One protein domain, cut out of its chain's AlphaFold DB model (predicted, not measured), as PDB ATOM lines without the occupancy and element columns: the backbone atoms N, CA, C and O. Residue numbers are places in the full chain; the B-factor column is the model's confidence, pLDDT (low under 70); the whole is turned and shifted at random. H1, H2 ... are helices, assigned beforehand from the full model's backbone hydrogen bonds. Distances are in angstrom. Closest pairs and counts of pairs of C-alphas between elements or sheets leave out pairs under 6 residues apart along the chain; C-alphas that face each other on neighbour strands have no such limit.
ATOM      1  N   ALA A 149     136.326  50.271  47.717       54.44
ATOM      2  CA  ALA A 149     136.069  50.281  46.271       54.44
ATOM      3  C   ALA A 149     136.614  51.570  45.643       54.44
ATOM      4  O   ALA A 149     136.191  52.663  46.026       54.44
ATOM      5  N   ASP A 150     137.673  51.435  44.837       63.12
ATOM      6  CA  ASP A 150     138.414  52.593  44.344       63.12
ATOM      7  C   ASP A 150     137.398  53.466  43.595       63.12
ATOM      8  O   ASP A 150     136.726  52.935  42.708       63.12
ATOM      9  N   PRO A 151     137.227  54.755  43.933       63.69
ATOM     10  CA  PRO A 151     136.266  55.622  43.254       63.69
ATOM     11  C   PRO A 151     136.407  55.575  41.727       63.69
ATOM     12  O   PRO A 151     135.421  55.683  41.007       63.69
ATOM     13  N   LYS A 152     137.622  55.308  41.227       68.81
ATOM     14  CA  LYS A 152     137.893  55.100  39.801       68.81
ATOM     15  C   LYS A 152     137.251  53.829  39.240       68.81
ATOM     16  O   LYS A 152     136.796  53.827  38.108       68.81
ATOM     17  N   GLN A 153     137.208  52.745  40.014       67.12
ATOM     18  CA  GLN A 153     136.572  51.489  39.606       67.12
ATOM     19  C   GLN A 153     135.046  51.575  39.610       67.12
ATOM     20  O   GLN A 153     134.417  50.865  38.833       67.12
ATOM     21  N   LEU A 154     134.462  52.400  40.483       70.56
ATOM     22  CA  LEU A 154     133.029  52.700  40.456       70.56
ATOM     23  C   LEU A 154     132.677  53.558  39.237       70.56
ATOM     24  O   LEU A 154     131.775  53.191  38.500       70.56
ATOM     25  N   ALA A 155     133.457  54.608  38.958       76.75
ATOM     26  CA  ALA A 155     133.237  55.462  37.790       76.75
ATOM     27  C   ALA A 155     133.294  54.685  36.463       76.75
ATOM     28  O   ALA A 155     132.471  54.912  35.588       76.75
ATOM     29  N   LEU A 156     134.212  53.718  36.329       80.12
ATOM     30  CA  LEU A 156     134.287  52.861  35.137       80.12
ATOM     31  C   LEU A 156     133.057  51.956  34.945       80.12
ATOM     32  O   LEU A 156     132.792  51.550  33.822       80.12
ATOM     33  N   GLN A 157     132.341  51.601  36.016       77.25
ATOM     34  CA  GLN A 157     131.144  50.748  35.937       77.25
ATOM     35  C   GLN A 157     129.886  51.520  35.529       77.25
ATOM     36  O   GLN A 157     128.892  50.898  35.166       77.25
ATOM     37  N   GLU A 158     129.923  52.848  35.617       86.62
ATOM     38  CA  GLU A 158     128.815  53.732  35.247       86.62
ATOM     39  C   GLU A 158     128.929  54.240  33.801       86.62
ATOM     40  O   GLU A 158     127.997  54.875  33.311       86.62
ATOM     41  N   LEU A 159     130.049  53.965  33.120       88.12
ATOM     42  CA  LEU A 159     130.245  54.332  31.719       88.12
ATOM     43  C   LEU A 159     129.306  53.538  30.809       88.12
ATOM     44  O   LEU A 159     129.085  52.342  31.017       88.12
ATOM     45  N   SER A 160     128.790  54.212  29.779       90.94
ATOM     46  CA  SER A 160     128.128  53.541  28.661       90.94
ATOM     47  C   SER A 160     129.131  52.706  27.857       90.94
ATOM     48  O   SER A 160     130.347  52.891  27.978       90.94
ATOM     49  N   ASP A 161     128.635  51.790  27.024       90.44
ATOM     50  CA  ASP A 161     129.500  51.001  26.141       90.44
ATOM     51  C   ASP A 161     130.272  51.918  25.174       90.44
ATOM     52  O   ASP A 161     131.451  51.684  24.909       90.44
ATOM     53  N   GLU A 162     129.643  52.994  24.696       92.50
ATOM     54  CA  GLU A 162     130.261  54.000  23.833       92.50
ATOM     55  C   GLU A 162     131.392  54.759  24.541       92.50
ATOM     56  O   GLU A 162     132.503  54.827  24.011       92.50
ATOM     57  N   ASP A 163     131.150  55.262  25.755       89.56
ATOM     58  CA  ASP A 163     132.162  56.000  26.530       89.56
ATOM     59  C   ASP A 163     133.318  55.084  26.956       89.56
ATOM     60  O   ASP A 163     134.482  55.490  27.009       89.56
ATOM     61  N   LEU A 164     133.012  53.819  27.264       90.75
ATOM     62  CA  LEU A 164     134.023  52.820  27.581       90.75
ATOM     63  C   LEU A 164     134.910  52.536  26.368       90.75
ATOM     64  O   LEU A 164     136.125  52.404  26.525       90.75
ATOM     65  N   LEU A 165     134.329  52.438  25.171       88.06
ATOM     66  CA  LEU A 165     135.097  52.287  23.940       88.06
ATOM     67  C   LEU A 165     135.991  53.506  23.711       88.06
ATOM     68  O   LEU A 165     137.190  53.322  23.516       88.06
ATOM     69  N   GLU A 166     135.464  54.727  23.803       92.31
ATOM     70  CA  GLU A 166     136.262  55.951  23.643       92.31
ATOM     71  C   GLU A 166     137.449  55.987  24.621       92.31
ATOM     72  O   GLU A 166     138.596  56.158  24.202       92.31
ATOM     73  N   LEU A 167     137.211  55.667  25.897       89.38
ATOM     74  CA  LEU A 167     138.265  55.546  26.907       89.38
ATOM     75  C   LEU A 167     139.317  54.483  26.548       89.38
ATOM     76  O   LEU A 167     140.514  54.683  26.774       89.38
ATOM     77  N   LEU A 168     138.896  53.329  26.021       88.38
ATOM     78  CA  LEU A 168     139.818  52.277  25.584       88.38
ATOM     79  C   LEU A 168     140.671  52.735  24.395       88.38
ATOM     80  O   LEU A 168     141.857  52.398  24.350       88.38
ATOM     81  N   TRP A 169     140.104  53.514  23.472       88.19
ATOM     82  CA  TRP A 169     140.836  54.113  22.354       88.19
ATOM     83  C   TRP A 169     141.872  55.131  22.832       88.19
ATOM     84  O   TRP A 169     143.039  55.027  22.457       88.19
ATOM     85  N   GLU A 170     141.501  56.044  23.729       90.88
ATOM     86  CA  GLU A 170     142.450  56.998  24.316       90.88
ATOM     87  C   GLU A 170     143.592  56.287  25.054       90.88
ATOM     88  O   GLU A 170     144.764  56.655  24.933       90.88
ATOM     89  N   LEU A 171     143.277  55.226  25.804       88.62
ATOM     90  CA  LEU A 171     144.283  54.426  26.499       88.62
ATOM     91  C   LEU A 171     145.220  53.719  25.510       88.62
ATOM     92  O   LEU A 171     146.424  53.660  25.756       88.62
ATOM     93  N   ALA A 172     144.684  53.200  24.405       84.44
ATOM     94  CA  ALA A 172     145.463  52.563  23.350       84.44
ATOM     95  C   ALA A 172     146.445  53.540  22.688       84.44
ATOM     96  O   ALA A 172     147.588  53.166  22.425       84.44
ATOM     97  N   GLU A 173     146.035  54.790  22.471       89.38
ATOM     98  CA  GLU A 173     146.904  55.838  21.927       89.38
ATOM     99  C   GLU A 173     147.984  56.275  22.922       89.38
ATOM    100  O   GLU A 173     149.146  56.453  22.552       89.38
ATOM    101  N   GLN A 174     147.630  56.425  24.200       89.50
ATOM    102  CA  GLN A 174     148.573  56.865  25.231       89.50
ATOM    103  C   GLN A 174     149.552  55.770  25.673       89.50
ATOM    104  O   GLN A 174     150.624  56.079  26.202       89.50
ATOM    105  N   ARG A 175     149.165  54.499  25.534       88.50
ATOM    106  CA  ARG A 175     149.895  53.320  26.022       88.50
ATOM    107  C   ARG A 175     149.871  52.187  24.986       88.50
ATOM    108  O   ARG A 175     149.303  51.123  25.262       88.50
ATOM    109  N   PRO A 176     150.492  52.370  23.809       83.25
ATOM    110  CA  PRO A 176     150.485  51.358  22.751       83.25
ATOM    111  C   PRO A 176     151.080  50.016  23.208       83.25
ATOM    112  O   PRO A 176     150.627  48.956  22.777       83.25
ATOM    113  N   GLU A 177     152.013  50.027  24.165       81.31
ATOM    114  CA  GLU A 177     152.610  48.818  24.738       81.31
ATOM    115  C   GLU A 177     151.588  47.903  25.438       81.31
ATOM    116  O   GLU A 177     151.766  46.683  25.474       81.31
ATOM    117  N   LEU A 178     150.504  48.472  25.982       78.94
ATOM    118  CA  LEU A 178     149.429  47.699  26.607       78.94
ATOM    119  C   LEU A 178     148.593  46.976  25.554       78.94
ATOM    120  O   LEU A 178     148.186  45.834  25.781       78.94
ATOM    121  N   MET A 179     148.365  47.613  24.405       80.12
ATOM    122  CA  MET A 179     147.669  46.997  23.278       80.12
ATOM    123  C   MET A 179     148.477  45.846  22.694       80.12
ATOM    124  O   MET A 179     147.915  44.781  22.443       80.12
ATOM    125  N   GLU A 180     149.791  46.013  22.552       78.56
ATOM    126  CA  GLU A 180     150.692  44.945  22.112       78.56
ATOM    127  C   GLU A 180     150.674  43.755  23.079       78.56
ATOM    128  O   GLU A 180     150.506  42.611  22.650       78.56
ATOM    129  N   GLU A 181     150.761  44.003  24.392       77.50
ATOM    130  CA  GLU A 181     150.638  42.947  25.401       77.50
ATOM    131  C   GLU A 181     149.275  42.244  25.319       77.50
ATOM    132  O   GLU A 181     149.192  41.011  25.416       77.50
ATOM    133  N   PHE A 182     148.188  43.005  25.190       78.69
ATOM    134  CA  PHE A 182     146.839  42.452  25.191       78.69
ATOM    135  C   PHE A 182     146.574  41.631  23.928       78.69
ATOM    136  O   PHE A 182     146.114  40.493  24.041       78.69
ATOM    137  N   ALA A 183     146.941  42.153  22.756       78.44
ATOM    138  CA  ALA A 183     146.847  41.465  21.473       78.44
ATOM    139  C   ALA A 183     147.704  40.195  21.459       78.44
ATOM    140  O   ALA A 183     147.194  39.121  21.138       78.44
ATOM    141  N   TYR A 184     148.963  40.278  21.907       74.50
ATOM    142  CA  TYR A 184     149.838  39.114  22.032       74.50
ATOM    143  C   TYR A 184     149.200  38.039  22.913       74.50
ATOM    144  O   TYR A 184     149.142  36.880  22.530       74.50
ATOM    145  N   ASN A 185     148.651  38.401  24.074       70.31
ATOM    146  CA  ASN A 185     148.009  37.428  24.961       70.31
ATOM    147  C   ASN A 185     146.675  36.880  24.430       70.31
ATOM    148  O   ASN A 185     146.293  35.778  24.822       70.31
ATOM    149  N   LEU A 186     145.928  37.652  23.635       73.06
ATOM    150  CA  LEU A 186     144.652  37.225  23.062       73.06
ATOM    151  C   LEU A 186     144.870  36.185  21.962       73.06
ATOM    152  O   LEU A 186     144.216  35.147  21.992       73.06
ATOM    153  N   LEU A 187     145.833  36.423  21.068       70.88
ATOM    154  CA  LEU A 187     146.193  35.489  19.995       70.88
ATOM    155  C   LEU A 187     146.645  34.128  20.544       70.88
ATOM    156  O   LEU A 187     146.317  33.090  19.988       70.88
ATOM    157  N   GLN A 188     147.305  34.121  21.703       63.69
ATOM    158  CA  GLN A 188     147.774  32.897  22.365       63.69
ATOM    159  C   GLN A 188     146.654  32.096  23.069       63.69
ATOM    160  O   GLN A 188     146.942  31.104  23.733       63.69
ATOM    161  N   ARG A 189     145.386  32.540  23.003       57.03
ATOM    162  CA  ARG A 189     144.210  31.815  23.536       57.03
ATOM    163  C   ARG A 189     143.395  31.094  22.465       57.03
ATOM    164  O   ARG A 189     142.534  30.298  22.826       57.03
ATOM    165  N   THR A 190     143.585  31.447  21.199       45.69
ATOM    166  CA  THR A 190     142.724  31.033  20.079       45.69
ATOM    167  C   THR A 190     143.346  29.957  19.191       45.69
ATOM    168  O   THR A 190     142.767  29.638  18.158       45.69
ATOM    169  N   GLU A 191     144.489  29.397  19.591       40.75
ATOM    170  CA  GLU A 191     145.177  28.289  18.912       40.75
ATOM    171  C   GLU A 191     145.180  27.018  19.766       40.75
ATOM    172  O   GLU A 191     145.396  27.132  20.998       40.75
TER     173      GLU A 191
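AT A GLANCE: This is residues 149 to 191 of the 191 residues of the protein "SWIM-type domain-containing protein" of Calidithermus roseus (UniProt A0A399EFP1). Three helices follow one another end to end as an open, loose zigzag with two corners: H1 folds back into H2 as one V, and H2 folds back into H3 as a second. No helix touches another, and the two V shapes share H2, the longest helix. The printed part has 43 residues, with three named helices in the order H1, H2, H3 and no named strand; the class is all helix. The whole is loose, with a radius of gyration of the C-alphas of 12.9 A, and elongated, spanning 35 by 21 by 20 A.

HOW THE PARTS SIT: H1, residues 151 to 157, and H2, residues 161 to 174, are close but not clearly touching; their closest C-alphas, those of Leu 156 and Leu 164, are 7.6 A apart. They run opposite ways at a steep tilt of 58 degrees. H2 and H3, residues 176 to 187, are also close but not clearly touching, with the C-alphas of Ala 172 and Met 179 closest at 6.0 A. They run opposite ways at a steep tilt of 65 degrees. H1 and H3 are apart. In H2 and H3 every O i to N i+4 pair is within hydrogen-bond range; in H1, 2 of 3 are.

IN THESE COORDINATES: H1 begins at C-alpha 151 (136.266, 55.622, 43.254) and measures 10.2 A from first to last C-alpha. H2 begins at C-alpha 161 (129.500, 51.001, 26.141) and measures 20.0 A. H3 measures 16.7 A and ends at C-alpha 187 (146.193, 35.489, 19.995).

THE WHOLE: The C-alphas farthest apart, those of Pro 151 and Glu 191, are 37.7 A apart. The printed part has no cut, and both links are tight. The mean pLDDT of the printed part is 78.2; residues 149 to 153 and 188 to 191 are under 70.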